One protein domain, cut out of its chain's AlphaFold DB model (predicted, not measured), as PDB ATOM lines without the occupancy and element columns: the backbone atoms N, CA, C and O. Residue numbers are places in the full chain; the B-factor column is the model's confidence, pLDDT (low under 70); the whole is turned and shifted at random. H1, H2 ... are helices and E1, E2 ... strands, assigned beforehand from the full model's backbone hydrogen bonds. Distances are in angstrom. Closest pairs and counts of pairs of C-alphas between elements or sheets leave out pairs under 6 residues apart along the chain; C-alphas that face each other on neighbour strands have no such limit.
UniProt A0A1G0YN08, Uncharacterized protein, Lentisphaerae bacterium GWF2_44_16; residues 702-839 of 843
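What this domain is: This is residues 702 to 839 of the 843 residues of an uncharacterized protein of Lentisphaerae bacterium GWF2_44_16 (UniProt A0A1G0YN08). Two small sheets face each other as a sandwich, E1 E2 E5 and E4 E3 E6, and beyond the second sheet, on the side away from the first, H1 and H2 reach outward as an arm. Residues 777 to 782 of H1 and residues 787 to 792, of which 789 to 792 belong to H2, stick out. The printed part has 138 residues, with six named strands and two named helices in the order E1 E2 E3 E4 H1 H2 E5 E6; both sheets are antiparallel. The class is mixed, helices and strands, with under half of the residues in named elements. The whole is compact, with a radius of gyration of the C-alphas of 15.1 A and spans of 43 by 31 by 30 A.

Where its parts are: E1, residues 710 to 715, begins at C-alpha 710 (-15.876, -9.323, 21.368). E2 is residues 718 to 723. E3, residues 731 to 738, is 23.0 A long, and E4 is residues 751 to 756. H1, residues 767 to 782, is 21.7 A long and ends at C-alpha 782 (-33.097, -35.130, -4.846). H2 is residues 789 to 797 and E5 residues 812 to 815. E6, residues 820 to 827, is 21.9 A long and ends at C-alpha 827 (-14.392, -14.360, 8.866).

How they stand to each other: The sandwich, two sheets face to face, has its facing parts 9.4 A centre to centre and its best planes 35 degrees apart. E1 and E2 form a hairpin at 157 degrees, with N 713 and O 720 within hydrogen-bond range at 2.9 A. E2 and E5 are antiparallel at 149 degrees, with N 719 and O 814 at 2.9 A. In the other sheet, only just strongly twisted with C-alphas up to 4.2 A off its best plane, E3 and E4 form a hairpin at 162 degrees, with N 734 and O 753 at 2.8 A. E3 and E6 are antiparallel at 157 degrees, with N 735 and O 823 at 2.8 A. Between the sheets, the closest C-alphas of E4 and E5 are those of Val 752 and Val 814, 6.3 A apart. H1 and H2 are close but not clearly touching: their closest C-alphas, of Ile 768 and Leu 797, are 7.7 A apart, and their lines are only just about perpendicular at 72 degrees. Every O i to N i+4 pair is within hydrogen-bond range in H2, and 11 of 12 in H1.

The domain as a whole: The two C-alphas farthest apart are those of Gly 740 and Arg 781, 44.3 A. The printed part has no cut. The links E3 to E4 and H2 to E5 are long. Mean pLDDT of the printed part is 89.1; residue 782 and residues 784 to 790 are under 70.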
ATOM      1  N   ARG A 702      -5.436 -15.565   7.273       92.75
ATOM      2  CA  ARG A 702      -4.900 -14.370   6.616       92.75
ATOM      3  C   ARG A 702      -4.467 -13.370   7.686       92.75
ATOM      4  O   ARG A 702      -5.232 -13.049   8.592       92.75
ATOM      5  N   LYS A 703      -3.217 -12.905   7.620       90.50
ATOM      6  CA  LYS A 703      -2.634 -12.011   8.646       90.50
ATOM      7  C   LYS A 703      -3.213 -10.600   8.573       90.50
ATOM      8  O   LYS A 703      -3.198  -9.873   9.558       90.50
ATOM      9  N   GLU A 704      -3.691 -10.234   7.396       92.31
ATOM     10  CA  GLU A 704      -4.333  -8.976   7.063       92.31
ATOM     11  C   GLU A 704      -5.770  -8.871   7.595       92.31
ATOM     12  O   GLU A 704      -6.294  -7.763   7.681       92.31
ATOM     13  N   ILE A 705      -6.402  -9.986   7.990       93.69
ATOM     14  CA  ILE A 705      -7.730  -9.964   8.610       93.69
ATOM     15  C   ILE A 705      -7.562  -9.705  10.115       93.69
ATOM     16  O   ILE A 705      -6.939 -10.513  10.814       93.69
ATOM     17  N   PRO A 706      -8.115  -8.604  10.651       92.81
ATOM     18  CA  PRO A 706      -8.002  -8.264  12.057       92.81
ATOM     19  C   PRO A 706      -8.838  -9.209  12.924       92.81
ATOM     20  O   PRO A 706      -9.921  -9.661  12.545       92.81
ATOM     21  N   ALA A 707      -8.345  -9.464  14.134       92.31
ATOM     22  CA  ALA A 707      -9.087 -10.198  15.149       92.31
ATOM     23  C   ALA A 707     -10.380  -9.456  15.539       92.31
ATOM     24  O   ALA A 707     -10.413  -8.218  15.525       92.31
ATOM     25  N   PRO A 708     -11.448 -10.180  15.908       94.06
ATOM     26  CA  PRO A 708     -12.709  -9.546  16.234       94.06
ATOM     27  C   PRO A 708     -12.654  -8.932  17.632       94.06
ATOM     28  O   PRO A 708     -12.069  -9.488  18.562       94.06
ATOM     29  N   ASN A 709     -13.331  -7.801  17.806       92.44
ATOM     30  CA  ASN A 709     -13.564  -7.223  19.122       92.44
ATOM     31  C   ASN A 709     -14.850  -7.821  19.708       92.44
ATOM     32  O   ASN A 709     -15.947  -7.539  19.226       92.44
ATOM     33  N   VAL A 710     -14.728  -8.660  20.736       94.56
ATOM     34  CA  VAL A 710     -15.876  -9.323  21.368       94.56
ATOM     35  C   VAL A 710     -15.882  -9.133  22.876       94.56
ATOM     36  O   VAL A 710     -14.840  -8.997  23.511       94.56
ATOM     37  N   ILE A 711     -17.079  -9.163  23.456       94.06
ATOM     38  CA  ILE A 711     -17.287  -9.247  24.899       94.06
ATOM     39  C   ILE A 711     -17.766 -10.666  25.199       94.06
ATOM     40  O   ILE A 711     -18.799 -11.093  24.685       94.06
ATOM     41  N   CYS A 712     -17.023 -11.386  26.038       93.81
ATOM     42  CA  CYS A 712     -17.389 -12.711  26.528       93.81
ATOM     43  C   CYS A 712     -17.942 -12.574  27.951       93.81
ATOM     44  O   CYS A 712     -17.228 -12.104  28.833       93.81
ATOM     45  N   ARG A 713     -19.206 -12.943  28.183       93.38
ATOM     46  CA  ARG A 713     -19.824 -12.951  29.522       93.38
ATOM     47  C   ARG A 713     -20.100 -14.376  29.960       93.38
ATOM     48  O   ARG A 713     -20.726 -15.134  29.219       93.38
ATOM     49  N   LYS A 714     -19.674 -14.738  31.167       87.25
ATOM     50  CA  LYS A 714     -19.959 -16.069  31.710       87.25
ATOM     51  C   LYS A 714     -21.418 -16.161  32.165       87.25
ATOM     52  O   LYS A 714     -21.900 -15.284  32.873       87.25
ATOM     53  N   ASN A 715     -22.105 -17.238  31.795       84.50
ATOM     54  CA  ASN A 715     -23.461 -17.549  32.242       84.50
ATOM     55  C   ASN A 715     -23.556 -19.038  32.618       84.50
ATOM     56  O   ASN A 715     -23.913 -19.889  31.799       84.50
ATOM     57  N   GLY A 716     -23.166 -19.368  33.852       82.38
ATOM     58  CA  GLY A 716     -23.056 -20.757  34.308       82.38
ATOM     59  C   GLY A 716     -21.979 -21.534  33.539       82.38
ATOM     60  O   GLY A 716     -20.810 -21.140  33.548       82.38
ATOM     61  N   GLU A 717     -22.386 -22.629  32.890       82.81
ATOM     62  CA  GLU A 717     -21.555 -23.479  32.010       82.81
ATOM     63  C   GLU A 717     -21.546 -23.012  30.541       82.81
ATOM     64  O   GLU A 717     -20.883 -23.602  29.688       82.81
ATOM     65  N   SER A 718     -22.272 -21.934  30.239       89.44
ATOM     66  CA  SER A 718     -22.280 -21.298  28.925       89.44
ATOM     67  C   SER A 718     -21.535 -19.966  28.957       89.44
ATOM     68  O   SER A 718     -21.381 -19.327  30.005       89.44
ATOM     69  N   VAL A 719     -21.085 -19.522  27.790       92.69
ATOM     70  CA  VAL A 719     -20.596 -18.160  27.574       92.69
ATOM     71  C   VAL A 719     -21.486 -17.464  26.562       92.69
ATOM     72  O   VAL A 719     -21.867 -18.042  25.546       92.69
ATOM     73  N   ASN A 720     -21.812 -16.208  26.840       95.19
ATOM     74  CA  ASN A 720     -22.505 -15.341  25.905       95.19
ATOM     75  C   ASN A 720     -21.478 -14.450  25.206       95.19
ATOM     76  O   ASN A 720     -20.811 -13.639  25.857       95.19
ATOM     77  N   ILE A 721     -21.339 -14.624  23.894       96.31
ATOM     78  CA  ILE A 721     -20.406 -13.871  23.060       96.31
ATOM     79  C   ILE A 721     -21.163 -12.746  22.364       96.31
ATOM     80  O   ILE A 721     -22.156 -12.979  21.676       96.31
ATOM     81  N   ILE A 722     -20.681 -11.518  22.541       95.06
ATOM     82  CA  ILE A 722     -21.252 -10.304  21.954       95.06
ATOM     83  C   ILE A 722     -20.212  -9.699  21.014       95.06
ATOM     84  O   ILE A 722     -19.112  -9.356  21.454       95.06
ATOM     85  N   TRP A 723     -20.553  -9.523  19.736       94.00
ATOM     86  CA  TRP A 723     -19.680  -8.844  18.778       94.00
ATOM     87  C   TRP A 723     -19.740  -7.326  18.982       94.00
ATOM     88  O   TRP A 723     -20.741  -6.677  18.691       94.00
ATOM     89  N   ASN A 724     -18.665  -6.745  19.513       85.50
ATOM     90  CA  ASN A 724     -18.582  -5.325  19.829       85.50
ATOM     91  C   ASN A 724     -17.938  -4.552  18.668       85.50
ATOM     92  O   ASN A 724     -16.749  -4.719  18.404       85.50
ATOM     93  N   LYS A 725     -18.696  -3.655  18.025       77.25
ATOM     94  CA  LYS A 725     -18.306  -2.930  16.798       77.25
ATOM     95  C   LYS A 725     -18.076  -3.890  15.619       77.25
ATOM     96  O   LYS A 725     -16.922  -4.179  15.291       77.25
ATOM     97  N   PRO A 726     -19.153  -4.405  14.999       70.88
ATOM     98  CA  PRO A 726     -19.020  -5.267  13.836       70.88
ATOM     99  C   PRO A 726     -18.191  -4.581  12.748       70.88
ATOM    100  O   PRO A 726     -18.444  -3.433  12.384       70.88
ATOM    101  N   LEU A 727     -17.155  -5.283  12.295       72.00
ATOM    102  CA  LEU A 727     -16.242  -4.831  11.248       72.00
ATOM    103  C   LEU A 727     -16.921  -4.945   9.866       72.00
ATOM    104  O   LEU A 727     -18.060  -5.396   9.750       72.00
ATOM    105  N   GLU A 728     -16.208  -4.601   8.791       84.94
ATOM    106  CA  GLU A 728     -16.675  -4.808   7.405       84.94
ATOM    107  C   GLU A 728     -16.766  -6.297   6.996       84.94
ATOM    108  O   GLU A 728     -17.180  -6.613   5.885       84.94
ATOM    109  N   TYR A 729     -16.411  -7.215   7.899       91.12
ATOM    110  CA  TYR A 729     -16.432  -8.662   7.689       91.12
ATOM    111  C   TYR A 729     -17.808  -9.285   7.965       91.12
ATOM    112  O   TYR A 729     -18.661  -8.708   8.643       91.12
ATOM    113  N   ASN A 730     -18.023 -10.492   7.444       94.12
ATOM    114  CA  ASN A 730     -19.338 -11.130   7.408       94.12
ATOM    115  C   ASN A 730     -19.715 -11.820   8.717       94.12
ATOM    116  O   ASN A 730     -20.886 -11.789   9.099       94.12
ATOM    117  N   ALA A 731     -18.753 -12.440   9.401       96.69
ATOM    118  CA  ALA A 731     -19.044 -13.247  10.578       96.69
ATOM    119  C   ALA A 731     -17.882 -13.325  11.577       96.69
ATOM    120  O   ALA A 731     -16.741 -12.965  11.280       96.69
ATOM    121  N   ILE A 732     -18.195 -13.856  12.759       96.94
ATOM    122  CA  ILE A 732     -17.239 -14.379  13.734       96.94
ATOM    123  C   ILE A 732     -17.500 -15.867  13.933       96.94
ATOM    124  O   ILE A 732     -18.636 -16.257  14.202       96.94
ATOM    125  N   ARG A 733     -16.440 -16.679  13.904       97.25
ATOM    126  CA  ARG A 733     -16.463 -18.076  14.357       97.25
ATOM    127  C   ARG A 733     -16.027 -18.161  15.818       97.25
ATOM    128  O   ARG A 733     -15.069 -17.501  16.217       97.25
ATOM    129  N   ILE A 734     -16.731 -18.968  16.610       97.50
ATOM    130  CA  ILE A 734     -16.469 -19.191  18.036       97.50
ATOM    131  C   ILE A 734     -16.056 -20.644  18.237       97.50
ATOM    132  O   ILE A 734     -16.791 -21.562  17.867       97.50
ATOM    133  N   TYR A 735     -14.911 -20.846  18.877       96.69
ATOM    134  CA  TYR A 735     -14.348 -22.160  19.151       96.69
ATOM    135  C   TYR A 735     -14.278 -22.422  20.653       96.69
ATOM    136  O   TYR A 735     -13.874 -21.549  21.423       96.69
ATOM    137  N   SER A 736     -14.620 -23.645  21.051       95.00
ATOM    138  CA  SER A 736     -14.441 -24.160  22.408       95.00
ATOM    139  C   SER A 736     -13.355 -25.226  22.386       95.00
ATOM    140  O   SER A 736     -13.558 -26.335  21.888       95.00
ATOM    141  N   VAL A 737     -12.173 -24.872  22.881       95.44
ATOM    142  CA  VAL A 737     -10.941 -25.639  22.666       95.44
ATOM    143  C   VAL A 737     -10.395 -26.113  24.010       95.44
ATOM    144  O   VAL A 737     -10.248 -25.279  24.898       95.44
ATOM    145  N   PRO A 738     -10.029 -27.394  24.191       95.12
ATOM    146  CA  PRO A 738      -9.346 -27.844  25.403       95.12
ATOM    147  C   PRO A 738      -8.121 -26.975  25.726       95.12
ATOM    148  O   PRO A 738      -7.333 -26.640  24.835       95.12
ATOM    149  N   SER A 739      -7.947 -26.604  26.997       92.94
ATOM    150  CA  SER A 739      -6.822 -25.769  27.425       92.94
ATOM    151  C   SER A 739      -5.481 -26.421  27.059       92.94
ATOM    152  O   SER A 739      -5.277 -27.619  27.252       92.94
ATOM    153  N   GLY A 740      -4.548 -25.618  26.541       90.50
ATOM    154  CA  GLY A 740      -3.204 -26.065  26.144       90.50
ATOM    155  C   GLY A 740      -3.022 -26.377  24.653       90.50
ATOM    156  O   GLY A 740      -1.884 -26.544  24.217       90.50
ATOM    157  N   ILE A 741      -4.097 -26.396  23.857       93.25
ATOM    158  CA  ILE A 741      -4.018 -26.484  22.390       93.25
ATOM    159  C   ILE A 741      -3.496 -25.163  21.809       93.25
ATOM    160  O   ILE A 741      -3.913 -24.078  22.221       93.25
ATOM    161  N   LYS A 742      -2.577 -25.235  20.839       89.50
ATOM    162  CA  LYS A 742      -1.994 -24.036  20.215       89.50
ATOM    163  C   LYS A 742      -2.979 -23.395  19.227       89.50
ATOM    164  O   LYS A 742      -3.716 -24.120  18.562       89.50
ATOM    165  N   PRO A 743      -2.924 -22.064  18.999       85.88
ATOM    166  CA  PRO A 743      -3.795 -21.388  18.027       85.88
ATOM    167  C   PRO A 743      -3.761 -21.998  16.616       85.88
ATOM    168  O   PRO A 743      -4.775 -22.038  15.924       85.88
ATOM    169  N   SER A 744      -2.600 -22.513  16.200       84.75
ATOM    170  CA  SER A 744      -2.405 -23.176  14.904       84.75
ATOM    171  C   SER A 744      -3.108 -24.533  14.777       84.75
ATOM    172  O   SER A 744      -3.259 -25.029  13.667       84.75
ATOM    173  N   GLU A 745      -3.503 -25.149  15.893       87.88
ATOM    174  CA  GLU A 745      -4.131 -26.480  15.965       87.88
ATOM    175  C   GLU A 745      -5.653 -26.410  16.168       87.88
ATOM    176  O   GLU A 745      -6.349 -27.420  16.025       87.88
ATOM    177  N   ILE A 746      -6.176 -25.224  16.500       91.19
ATOM    178  CA  ILE A 746      -7.614 -24.937  16.509       91.19
ATOM    179  C   ILE A 746      -8.109 -25.120  15.083       91.19
ATOM    180  O   ILE A 746      -7.465 -24.584  14.199       91.19
ATOM    181  N   ASP A 747      -9.198 -25.842  14.837       90.00
ATOM    182  CA  ASP A 747      -9.819 -26.033  13.523       90.00
ATOM    183  C   ASP A 747     -11.351 -26.157  13.675       90.00
ATOM    184  O   ASP A 747     -11.900 -25.903  14.751       90.00
ATOM    185  N   GLU A 748     -12.062 -26.544  12.614       91.06
ATOM    186  CA  GLU A 748     -13.527 -26.621  12.617       91.06
ATOM    187  C   GLU A 748     -14.098 -27.623  13.624       91.06
ATOM    188  O   GLU A 748     -15.249 -27.469  14.011       91.06
ATOM    189  N   LYS A 749     -13.329 -28.615  14.102       90.81
ATOM    190  CA  LYS A 749     -13.846 -29.599  15.075       90.81
ATOM    191  C   LYS A 749     -14.162 -28.974  16.435       90.81
ATOM    192  O   LYS A 749     -14.880 -29.569  17.229       90.81
ATOM    193  N   PHE A 750     -13.601 -27.795  16.705       93.75
ATOM    194  CA  PHE A 750     -13.854 -27.032  17.922       93.75
ATOM    195  C   PHE A 750     -14.911 -25.942  17.725       93.75
ATOM    196  O   PHE A 750     -15.181 -25.201  18.668       93.75
ATOM    197  N   LEU A 751     -15.477 -25.795  16.521       95.50
ATOM    198  CA  LEU A 751     -16.457 -24.755  16.223       95.50
ATOM    199  C   LEU A 751     -17.762 -25.030  16.978       95.50
ATOM    200  O   LEU A 751     -18.397 -26.062  16.779       95.50
ATOM    201  N   VAL A 752     -18.173 -24.084  17.821       95.50
ATOM    202  CA  VAL A 752     -19.391 -24.191  18.644       95.50
ATOM    203  C   VAL A 752     -20.453 -23.155  18.294       95.50
ATOM    204  O   VAL A 752     -21.614 -23.318  18.670       95.50
ATOM    205  N   GLY A 753     -20.091 -22.101  17.561       97.00
ATOM    206  CA  GLY A 753     -21.070 -21.137  17.083       97.00
ATOM    207  C   GLY A 753     -20.528 -20.109  16.102       97.00
ATOM    208  O   GLY A 753     -19.315 -19.931  15.976       97.00
ATOM    209  N   ILE A 754     -21.443 -19.436  15.405       97.75
ATOM    210  CA  ILE A 754     -21.137 -18.384  14.428       97.75
ATOM    211  C   ILE A 754     -22.051 -17.174  14.656       97.75
ATOM    212  O   ILE A 754     -23.268 -17.316  14.708       97.75
ATOM    213  N   ILE A 755     -21.484 -15.974  14.747       97.69
ATOM    214  CA  ILE A 755     -22.251 -14.718  14.794       97.69
ATOM    215  C   ILE A 755     -22.105 -14.027  13.442       97.69
ATOM    216  O   ILE A 755     -21.004 -13.604  13.096       97.69
ATOM    217  N   HIS A 756     -23.192 -13.887  12.683       97.06
ATOM    218  CA  HIS A 756     -23.186 -13.135  11.426       97.06
ATOM    219  C   HIS A 756     -23.472 -11.664  11.675       97.06
ATOM    220  O   HIS A 756     -24.252 -11.315  12.557       97.06
ATOM    221  N   ARG A 757     -22.889 -10.797  10.849       95.38
ATOM    222  CA  ARG A 757     -23.155  -9.358  10.890       95.38
ATOM    223  C   ARG A 757     -24.578  -9.032  10.442       95.38
ATOM    224  O   ARG A 757     -25.213  -8.193  11.060       95.38
ATOM    225  N   GLN A 758     -25.029  -9.665   9.362       92.94
ATOM    226  CA  GLN A 758     -26.374  -9.535   8.794       92.94
ATOM    227  C   GLN A 758     -26.976 -10.934   8.723       92.94
ATOM    228  O   GLN A 758     -27.615 -11.340   9.680       92.94
ATOM    229  N   GLY A 759     -26.643 -11.724   7.698       91.00
ATOM    230  CA  GLY A 759     -27.084 -13.117   7.596       91.00
ATOM    231  C   GLY A 759     -28.535 -13.230   7.126       91.00
ATOM    232  O   GLY A 759     -29.304 -14.008   7.680       91.00
ATOM    233  N   HIS A 760     -28.913 -12.446   6.114       92.75
ATOM    234  CA  HIS A 760     -30.241 -12.482   5.486       92.75
ATOM    235  C   HIS A 760     -30.201 -13.000   4.047       92.75
ATOM    236  O   HIS A 760     -31.224 -13.432   3.517       92.75
ATOM    237  N   ALA A 761     -29.025 -13.000   3.418       92.88
ATOM    238  CA  ALA A 761     -28.801 -13.529   2.076       92.88
ATOM    239  C   ALA A 761     -27.615 -14.509   2.044       92.88
ATOM    240  O   ALA A 761     -26.697 -14.360   2.849       92.88
ATOM    241  N   PRO A 762     -27.565 -15.476   1.103       94.00
ATOM    242  CA  PRO A 762     -26.500 -16.486   1.044       94.00
ATOM    243  C   PRO A 762     -25.071 -15.924   1.093       94.00
ATOM    244  O   PRO A 762     -24.232 -16.467   1.800       94.00
ATOM    245  N   VAL A 763     -24.799 -14.811   0.403       93.25
ATOM    246  CA  VAL A 763     -23.478 -14.147   0.396       93.25
ATOM    247  C   VAL A 763     -23.103 -13.506   1.744       93.25
ATOM    248  O   VAL A 763     -21.941 -13.203   1.998       93.25
ATOM    249  N   GLU A 764     -24.075 -13.276   2.625       94.56
ATOM    250  CA  GLU A 764     -23.859 -12.666   3.940       94.56
ATOM    251  C   GLU A 764     -23.546 -13.702   5.024       94.56
ATOM    252  O   GLU A 764     -23.061 -13.337   6.097       94.56
ATOM    253  N   PHE A 765     -23.829 -14.977   4.752       95.69
ATOM    254  CA  PHE A 765     -23.584 -16.078   5.670       95.69
ATOM    255  C   PHE A 765     -22.141 -16.583   5.605       95.69
ATOM    256  O   PHE A 765     -21.446 -16.468   4.596       95.69
ATOM    257  N   ASP A 766     -21.708 -17.203   6.700       96.38
ATOM    258  CA  ASP A 766     -20.488 -17.993   6.738       96.38
ATOM    259  C   ASP A 766     -20.603 -19.211   5.794       96.38
ATOM    260  O   ASP A 766     -21.650 -19.877   5.789       96.38
ATOM    261  N   PRO A 767     -19.536 -19.567   5.049       95.50
ATOM    262  CA  PRO A 767     -19.544 -20.708   4.132       95.50
ATOM    263  C   PRO A 767     -20.050 -22.029   4.723       95.50
ATOM    264  O   PRO A 767     -20.704 -22.802   4.025       95.50
ATOM    265  N   ILE A 768     -19.785 -22.295   6.007       94.75
ATOM    266  CA  ILE A 768     -20.199 -23.531   6.687       94.75
ATOM    267  C   ILE A 768     -21.727 -23.605   6.813       94.75
ATOM    268  O   ILE A 768     -22.297 -24.692   6.682       94.75
ATOM    269  N   ILE A 769     -22.389 -22.465   7.041       95.00
ATOM    270  CA  ILE A 769     -23.852 -22.361   7.134       95.00
ATOM    271  C   ILE A 769     -24.489 -22.439   5.749       95.00
ATOM    272  O   ILE A 769     -25.492 -23.134   5.573       95.00
ATOM    273  N   VAL A 770     -23.885 -21.780   4.756       93.88
ATOM    274  CA  VAL A 770     -24.335 -21.855   3.359       93.88
ATOM    275  C   VAL A 770     -24.312 -23.302   2.861       93.88
ATOM    276  O   VAL A 770     -25.321 -23.773   2.336       93.88
ATOM    277  N   ASP A 771     -23.211 -24.031   3.085       91.62
ATOM    278  CA  ASP A 771     -23.100 -25.448   2.713       91.62
ATOM    279  C   ASP A 771     -24.191 -26.305   3.361       91.62
ATOM    280  O   ASP A 771     -24.904 -27.040   2.673       91.62
ATOM    281  N   TYR A 772     -24.363 -26.176   4.681       91.06
ATOM    282  CA  TYR A 772     -25.374 -26.922   5.428       91.06
ATOM    283  C   TYR A 772     -26.777 -26.730   4.835       91.06
ATOM    284  O   TYR A 772     -27.478 -27.707   4.555       91.06
ATOM    285  N   ASN A 773     -27.171 -25.481   4.584       91.81
ATOM    286  CA  ASN A 773     -28.508 -25.178   4.091       91.81
ATOM    287  C   ASN A 773     -28.726 -25.637   2.639       91.81
ATOM    288  O   ASN A 773     -29.776 -26.210   2.334       91.81
ATOM    289  N   ILE A 774     -27.736 -25.457   1.753       89.25
ATOM    290  CA  ILE A 774     -27.779 -25.965   0.369       89.25
ATOM    291  C   ILE A 774     -27.935 -27.491   0.365       89.25
ATOM    292  O   ILE A 774     -28.755 -28.039  -0.379       89.25
ATOM    293  N   ARG A 775     -27.194 -28.199   1.225       84.62
ATOM    294  CA  ARG A 775     -27.272 -29.661   1.343       84.62
ATOM    295  C   ARG A 775     -28.629 -30.138   1.836       84.62
ATOM    296  O   ARG A 775     -29.179 -31.081   1.267       84.62
ATOM    297  N   GLU A 776     -29.182 -29.501   2.863       84.88
ATOM    298  CA  GLU A 776     -30.510 -29.848   3.373       84.88
ATOM    299  C   GLU A 776     -31.600 -29.577   2.327       84.88
ATOM    300  O   GLU A 776     -32.506 -30.398   2.146       84.88
ATOM    301  N   ALA A 777     -31.485 -28.485   1.567       84.31
ATOM    302  CA  ALA A 777     -32.379 -28.197   0.449       84.31
ATOM    303  C   ALA A 777     -32.255 -29.229  -0.683       84.31
ATOM    304  O   ALA A 777     -33.272 -29.653  -1.237       84.31
ATOM    305  N   PHE A 778     -31.041 -29.687  -1.004       80.88
ATOM    306  CA  PHE A 778     -30.828 -30.752  -1.986       80.88
ATOM    307  C   PHE A 778     -31.404 -32.085  -1.517       80.88
ATOM    308  O   PHE A 778     -32.134 -32.735  -2.264       80.88
ATOM    309  N   LYS A 779     -31.130 -32.476  -0.267       79.12
ATOM    310  CA  LYS A 779     -31.577 -33.747   0.317       79.12
ATOM    311  C   LYS A 779     -33.092 -33.899   0.270       79.12
ATOM    312  O   LYS A 779     -33.586 -34.967  -0.083       79.12
ATOM    313  N   LYS A 780     -33.820 -32.819   0.563       76.88
ATOM    314  CA  LYS A 780     -35.289 -32.771   0.493       76.88
ATOM    315  C   LYS A 780     -35.842 -32.969  -0.924       76.88
ATOM    316  O   LYS A 780     -36.974 -33.411  -1.070       76.88
ATOM    317  N   ARG A 781     -35.068 -32.640  -1.963       71.25
ATOM    318  CA  ARG A 781     -35.527 -32.603  -3.364       71.25
ATOM    319  C   ARG A 781     -35.067 -33.800  -4.185       71.25
ATOM    320  O   ARG A 781     -35.830 -34.340  -4.978       71.25
ATOM    321  N   CYS A 782     -33.819 -34.201  -3.982       66.19
ATOM    322  CA  CYS A 782     -33.097 -35.130  -4.846       66.19
ATOM    323  C   CYS A 782     -32.612 -36.383  -4.100       66.19
ATOM    324  O   CYS A 782     -31.996 -37.255  -4.711       66.19
ATOM    325  N   GLY A 783     -32.836 -36.475  -2.783       71.94
ATOM    326  CA  GLY A 783     -32.230 -37.502  -1.936       71.94
ATOM    327  C   GLY A 783     -30.740 -37.242  -1.675       71.94
ATOM    328  O   GLY A 783     -30.274 -36.107  -1.673       71.94
ATOM    329  N   SER A 784     -29.960 -38.290  -1.408       64.88
ATOM    330  CA  SER A 784     -28.539 -38.174  -1.044       64.88
ATOM    331  C   SER A 784     -27.609 -38.402  -2.239       64.88
ATOM    332  O   SER A 784     -27.628 -39.490  -2.812       64.88
ATOM    333  N   TYR A 785     -26.736 -37.439  -2.564       54.44
ATOM    334  CA  TYR A 785     -25.614 -37.651  -3.493       54.44
ATOM    335  C   TYR A 785     -24.456 -36.684  -3.217       54.44
ATOM    336  O   TYR A 785     -24.688 -35.480  -3.160       54.44
ATOM    337  N   LEU A 786     -23.224 -37.192  -3.065       48.34
ATOM    338  CA  LEU A 786     -22.005 -36.404  -2.807       48.34
ATOM    339  C   LEU A 786     -20.780 -37.030  -3.517       48.34
ATOM    340  O   LEU A 786     -20.674 -38.255  -3.591       48.34
ATOM    341  N   HIS A 787     -19.861 -36.206  -4.048       41.88
ATOM    342  CA  HIS A 787     -18.651 -36.618  -4.795       41.88
ATOM    343  C   HIS A 787     -17.344 -36.027  -4.208       41.88
ATOM    344  O   HIS A 787     -17.333 -34.876  -3.798       41.88
ATOM    345  N   SER A 788     -16.259 -36.827  -4.235       52.75
ATOM    346  CA  SER A 788     -14.799 -36.542  -4.079       52.75
ATOM    347  C   SER A 788     -14.218 -35.813  -2.841       52.75
ATOM    348  O   SER A 788     -14.080 -36.474  -1.810       52.75
ATOM    349  N   TYR A 789     -13.769 -34.542  -2.928       54.25
ATOM    350  CA  TYR A 789     -13.104 -33.814  -1.814       54.25
ATOM    351  C   TYR A 789     -14.121 -33.402  -0.753       54.25
ATOM    352  O   TYR A 789     -13.879 -33.549   0.448       54.25
ATOM    353  N   PHE A 790     -15.293 -33.000  -1.225       67.06
ATOM    354  CA  PHE A 790     -16.461 -32.704  -0.432       67.06
ATOM    355  C   PHE A 790     -16.730 -33.804   0.616       67.06
ATOM    356  O   PHE A 790     -16.713 -33.452   1.780       67.06
ATOM    357  N   PRO A 791     -16.772 -35.121   0.328       74.94
ATOM    358  CA  PRO A 791     -16.857 -36.180   1.336       74.94
ATOM    359  C   PRO A 791     -15.896 -36.080   2.529       74.94
ATOM    360  O   PRO A 791     -16.314 -36.346   3.655       74.94
ATOM    361  N   TRP A 792     -14.620 -35.721   2.324       84.19
ATOM    362  CA  TRP A 792     -13.677 -35.574   3.443       84.19
ATOM    363  C   TRP A 792     -14.040 -34.359   4.298       84.19
ATOM    364  O   TRP A 792     -14.229 -34.498   5.508       84.19
ATOM    365  N   LYS A 793     -14.192 -33.186   3.667       87.00
ATOM    366  CA  LYS A 793     -14.528 -31.949   4.383       87.00
ATOM    367  C   LYS A 793     -15.900 -32.063   5.040       87.00
ATOM    368  O   LYS A 793     -16.066 -31.728   6.202       87.00
ATOM    369  N   GLN A 794     -16.865 -32.636   4.338       81.56
ATOM    370  CA  GLN A 794     -18.206 -32.902   4.830       81.56
ATOM    371  C   GLN A 794     -18.211 -33.849   6.006       81.56
ATOM    372  O   GLN A 794     -18.907 -33.562   6.961       81.56
ATOM    373  N   LYS A 795     -17.426 -34.930   6.000       84.75
ATOM    374  CA  LYS A 795     -17.333 -35.807   7.173       84.75
ATOM    375  C   LYS A 795     -16.818 -35.053   8.403       84.75
ATOM    376  O   LYS A 795     -17.201 -35.385   9.523       84.75
ATOM    377  N   LYS A 796     -15.948 -34.054   8.208       85.75
ATOM    378  CA  LYS A 796     -15.494 -33.150   9.277       85.75
ATOM    379  C   LYS A 796     -16.628 -32.220   9.722       85.75
ATOM    380  O   LYS A 796     -16.893 -32.121  10.913       85.75
ATOM    381  N   LEU A 797     -17.336 -31.601   8.778       88.25
ATOM    382  CA  LEU A 797     -18.422 -30.656   9.060       88.25
ATOM    383  C   LEU A 797     -19.699 -31.327   9.611       88.25
ATOM    384  O   LEU A 797     -20.394 -30.761  10.441       88.25
ATOM    385  N   GLU A 798     -19.992 -32.569   9.235       86.81
ATOM    386  CA  GLU A 798     -21.123 -33.354   9.751       86.81
ATOM    387  C   GLU A 798     -21.031 -33.607  11.255       86.81
ATOM    388  O   GLU A 798     -22.057 -33.791  11.900       86.81
ATOM    389  N   GLN A 799     -19.823 -33.581  11.825       86.75
ATOM    390  CA  GLN A 799     -19.618 -33.727  13.269       86.75
ATOM    391  C   GLN A 799     -20.053 -32.486  14.051       86.75
ATOM    392  O   GLN A 799     -20.298 -32.585  15.250       86.75
ATOM    393  N   ILE A 800     -20.146 -31.335  13.381       87.69
ATOM    394  CA  ILE A 800     -20.536 -30.059  13.987       87.69
ATOM    395  C   ILE A 800     -21.914 -29.582  13.517       87.69
ATOM    396  O   ILE A 800     -22.426 -28.591  14.030       87.69
ATOM    397  N   TYR A 801     -22.531 -30.263  12.547       87.12
ATOM    398  CA  TYR A 801     -23.844 -29.889  12.036       87.12
ATOM    399  C   TYR A 801     -25.004 -30.376  12.920       87.12
ATOM    400  O   TYR A 801     -24.996 -31.524  13.365       87.12
ATOM    401  N   PRO A 802     -26.064 -29.556  13.088       87.81
ATOM    402  CA  PRO A 802     -26.147 -28.137  12.717       87.81
ATOM    403  C   PRO A 802     -25.329 -27.246  13.669       87.81
ATOM    404  O   PRO A 802     -25.417 -27.384  14.888       87.81
ATOM    405  N   VAL A 803     -24.584 -26.285  13.115       89.94
ATOM    406  CA  VAL A 803     -23.830 -25.303  13.916       89.94
ATOM    407  C   VAL A 803     -24.797 -24.234  14.433       89.94
ATOM    408  O   VAL A 803     -25.609 -23.713  13.667       89.94
ATOM    409  N   ARG A 804     -24.716 -23.881  15.725       95.31
ATOM    410  CA  ARG A 804     -25.505 -22.770  16.290       95.31
ATOM    411  C   ARG A 804     -25.058 -21.449  15.658       95.31
ATOM    412  O   ARG A 804     -23.862 -21.180  15.586       95.31
ATOM    413  N   PHE A 805     -25.991 -20.596  15.254       96.81
ATOM    414  CA  PHE A 805     -25.635 -19.279  14.734       96.81
ATOM    415  C   PHE A 805     -26.631 -18.187  15.118       96.81
ATOM    416  O   PHE A 805     -27.772 -18.473  15.479       96.81
ATOM    417  N   SER A 806     -26.186 -16.935  15.021       97.00
ATOM    418  CA  SER A 806     -27.022 -15.738  15.117       97.00
ATOM    419  C   SER A 806     -26.835 -14.829  13.897       97.00
ATOM    420  O   SER A 806     -25.891 -14.995  13.117       97.00
ATOM    421  N   VAL A 807     -27.770 -13.895  13.729       96.38
ATOM    422  CA  VAL A 807     -27.855 -12.896  12.649       96.38
ATOM    423  C   VAL A 807     -27.874 -11.489  13.253       96.38
ATOM    424  O   VAL A 807     -28.044 -11.355  14.465       96.38
ATOM    425  N   ASP A 808     -27.673 -10.449  12.444       95.31
ATOM    426  CA  ASP A 808     -27.690  -9.037  12.876       95.31
ATOM    427  C   ASP A 808     -26.732  -8.705  14.035       95.31
ATOM    428  O   ASP A 808     -27.029  -7.894  14.916       95.31
ATOM    429  N   ALA A 809     -25.579  -9.378  14.068       94.69
ATOM    430  CA  ALA A 809     -24.600  -9.329  15.151       94.69
ATOM    431  C   ALA A 809     -25.198  -9.638  16.541       94.69
ATOM    432  O   ALA A 809     -24.633  -9.246  17.569       94.69
ATOM    433  N   ALA A 810     -26.330 -10.350  16.593       96.06
ATOM    434  CA  ALA A 810     -26.990 -10.682  17.842       96.06
ATOM    435  C   ALA A 810     -26.091 -11.588  18.706       96.06
ATOM    436  O   ALA A 810     -25.422 -12.481  18.172       96.06
ATOM    437  N   PRO A 811     -26.073 -11.396  20.039       95.75
ATOM    438  CA  PRO A 811     -25.286 -12.232  20.935       95.75
ATOM    439  C   PRO A 811     -25.620 -13.717  20.792       95.75
ATOM    440  O   PRO A 811     -26.786 -14.082  20.638       95.75
ATOM    441  N   LEU A 812     -24.603 -14.573  20.897       96.62
ATOM    442  CA  LEU A 812     -24.770 -16.022  20.830       96.62
ATOM    443  C   LEU A 812     -24.264 -16.679  22.112       96.62
ATOM    444  O   LEU A 812     -23.124 -16.472  22.528       96.62
ATOM    445  N   SER A 813     -25.121 -17.500  22.718       95.38
ATOM    446  CA  SER A 813     -24.751 -18.339  23.858       95.38
ATOM    447  C   SER A 813     -24.254 -19.699  23.375       95.38
ATOM    448  O   SER A 813     -24.971 -20.423  22.678       95.38
ATOM    449  N   VAL A 814     -23.024 -20.045  23.749       93.50
ATOM    450  CA  VAL A 814     -22.373 -21.312  23.395       93.50
ATOM    451  C   VAL A 814     -21.861 -22.022  24.641       93.50
ATOM    452  O   VAL A 814     -21.599 -21.398  25.672       93.50
ATOM    453  N   ASP A 815     -21.719 -23.337  24.538       90.56
ATOM    454  CA  ASP A 815     -21.309 -24.176  25.657       90.56
ATOM    455  C   ASP A 815     -19.783 -24.063  25.850       90.56
ATOM    456  O   ASP A 815     -19.008 -24.152  24.892       90.56
ATOM    457  N   ALA A 816     -19.344 -23.856  27.096       86.44
ATOM    458  CA  ALA A 816     -17.937 -23.706  27.468       86.44
ATOM    459  C   ALA A 816     -17.589 -24.710  28.580       86.44
ATOM    460  O   ALA A 816     -17.592 -24.344  29.761       86.44
ATOM    461  N   PRO A 817     -17.325 -25.984  28.226       88.44
ATOM    462  CA  PRO A 817     -17.030 -27.021  29.205       88.44
ATOM    463  C   PRO A 817     -15.853 -26.646  30.112       88.44
ATOM    464  O   PRO A 817     -14.935 -25.923  29.717       88.44
ATOM    465  N   ALA A 818     -15.848 -27.171  31.337       87.00
ATOM    466  CA  ALA A 818     -14.717 -26.986  32.240       87.00
ATOM    467  C   ALA A 818     -13.414 -27.502  31.596       87.00
ATOM    468  O   ALA A 818     -13.377 -28.600  31.045       87.00
ATOM    469  N   GLY A 819     -12.342 -26.707  31.675       89.38
ATOM    470  CA  GLY A 819     -11.057 -27.029  31.039       89.38
ATOM    471  C   GLY A 819     -10.983 -26.696  29.545       89.38
ATOM    472  O   GLY A 819     -10.049 -27.145  28.883       89.38
ATOM    473  N   HIS A 820     -11.949 -25.943  29.010       93.75
ATOM    474  CA  HIS A 820     -11.888 -25.375  27.667       93.75
ATOM    475  C   HIS A 820     -11.670 -23.857  27.711       93.75
ATOM    476  O   HIS A 820     -12.246 -23.144  28.533       93.75
ATOM    477  N   ASP A 821     -10.863 -23.375  26.774       94.12
ATOM    478  CA  ASP A 821     -10.672 -21.973  26.442       94.12
ATOM    479  C   ASP A 821     -11.589 -21.580  25.275       94.12
ATOM    480  O   ASP A 821     -11.804 -22.361  24.342       94.12
ATOM    481  N   ILE A 822     -12.085 -20.341  25.295       95.31
ATOM    482  CA  ILE A 822     -12.892 -19.792  24.203       95.31
ATOM    483  C   ILE A 822     -12.011 -18.962  23.284       95.31
ATOM    484  O   ILE A 822     -11.277 -18.077  23.726       95.31
ATOM    485  N   TRP A 823     -12.115 -19.252  21.993       96.88
ATOM    486  CA  TRP A 823     -11.388 -18.563  20.939       96.88
ATOM    487  C   TRP A 823     -12.357 -18.019  19.903       96.88
ATOM    488  O   TRP A 823     -13.408 -18.608  19.654       96.88
ATOM    489  N   VAL A 824     -11.997 -16.903  19.282       96.56
ATOM    490  CA  VAL A 824     -12.800 -16.274  18.231       96.56
ATOM    491  C   VAL A 824     -11.935 -15.868  17.045       96.56
ATOM    492  O   VAL A 824     -10.781 -15.471  17.223       96.56
ATOM    493  N   SER A 825     -12.489 -15.943  15.837       96.44
ATOM    494  CA  SER A 825     -11.869 -15.417  14.614       96.44
ATOM    495  C   SER A 825     -12.878 -14.613  13.796       96.44
ATOM    496  O   SER A 825     -14.066 -14.929  13.771       96.44
ATOM    497  N   THR A 826     -12.405 -13.548  13.148       96.00
ATOM    498  CA  THR A 826     -13.176 -12.789  12.153       96.00
ATOM    499  C   THR A 826     -13.144 -13.544  10.836       96.00
ATOM    500  O   THR A 826     -12.085 -14.056  10.481       96.00
ATOM    501  N   VAL A 827     -14.255 -13.572  10.097       95.62
ATOM    502  CA  VAL A 827     -14.392 -14.360   8.866       95.62
ATOM    503  C   VAL A 827     -15.027 -13.545   7.737       95.62
ATOM    504  O   VAL A 827     -16.028 -12.849   7.935       95.62
ATOM    505  N   THR A 828     -14.448 -13.624   6.535       95.75
ATOM    506  CA  THR A 828     -15.044 -13.070   5.304       95.75
ATOM    507  C   THR A 828     -16.157 -13.976   4.779       95.75
ATOM    508  O   THR A 828     -16.223 -15.158   5.112       95.75
ATOM    509  N   TRP A 829     -16.993 -13.476   3.867       94.31
ATOM    510  CA  TRP A 829     -17.977 -14.310   3.164       94.31
ATOM    511  C   TRP A 829     -17.346 -15.522   2.461       94.31
ATOM    512  O   TRP A 829     -18.027 -16.511   2.215       94.31
ATOM    513  N   TYR A 830     -16.046 -15.461   2.150       95.62
ATOM    514  CA  TYR A 830     -15.301 -16.514   1.466       95.62
ATOM    515  C   TYR A 830     -14.536 -17.445   2.418       95.62
ATOM    516  O   TYR A 830     -13.714 -18.235   1.959       95.62
ATOM    517  N   GLY A 831     -14.757 -17.360   3.734       94.12
ATOM    518  CA  GLY A 831     -14.136 -18.258   4.717       94.12
ATOM    519  C   GLY A 831     -12.659 -17.975   4.996       94.12
ATOM    520  O   GLY A 831     -11.954 -18.840   5.509       94.12
ATOM    521  N   GLU A 832     -12.161 -16.794   4.624       95.12
ATOM    522  CA  GLU A 832     -10.845 -16.323   5.059       95.12
ATOM    523  C   GLU A 832     -10.966 -15.815   6.496       95.12
ATOM    524  O   GLU A 832     -11.863 -15.025   6.792       95.12
ATOM    525  N   GLU A 833     -10.074 -16.263   7.374       94.69
ATOM    526  CA  GLU A 833     -10.141 -15.986   8.803       94.69
ATOM    527  C   GLU A 833      -8.937 -15.193   9.315       94.69
ATOM    528  O   GLU A 833      -7.804 -15.374   8.855       94.69
ATOM    529  N   SER A 834      -9.162 -14.384  10.352       94.56
ATOM    530  CA  SER A 834      -8.077 -13.907  11.214       94.56
ATOM    531  C   SER A 834      -7.447 -15.071  11.983       94.56
ATOM    532  O   SER A 834      -8.067 -16.116  12.186       94.56
ATOM    533  N   LEU A 835      -6.238 -14.875  12.520       93.06
ATOM    534  CA  LEU A 835      -5.713 -15.803  13.525       93.06
ATOM    535  C   LEU A 835      -6.701 -15.871  14.712       93.06
ATOM    536  O   LEU A 835      -7.104 -14.807  15.194       93.06
ATOM    537  N   PRO A 836      -7.105 -17.068  15.185       94.94
ATOM    538  CA  PRO A 836      -7.966 -17.170  16.353       94.94
ATOM    539  C   PRO A 836      -7.313 -16.524  17.574       94.94
ATOM    540  O   PRO A 836      -6.139 -16.772  17.863       94.94
ATOM    541  N   VAL A 837      -8.083 -15.724  18.309       94.75
ATOM    542  CA  VAL A 837      -7.642 -15.079  19.550       94.75
ATOM    543  C   VAL A 837      -8.443 -15.595  20.734       94.75
ATOM    544  O   VAL A 837      -9.655 -15.791  20.640       94.75
ATOM    545  N   LYS A 838      -7.755 -15.829  21.853       95.00
ATOM    546  CA  LYS A 838      -8.382 -16.253  23.103       95.00
ATOM    547  C   LYS A 838      -9.160 -15.088  23.702       95.00
ATOM    548  O   LYS A 838      -8.663 -13.961  23.713       95.00
ATOM    549  N   VAL A 839     -10.352 -15.363  24.219       93.19
ATOM    550  CA  VAL A 839     -11.194 -14.366  24.888       93.19
ATOM    551  C   VAL A 839     -11.466 -14.777  26.324       93.19
ATOM    552  O   VAL A 839     -11.952 -15.873  26.598       93.19
TER     553      VAL A 839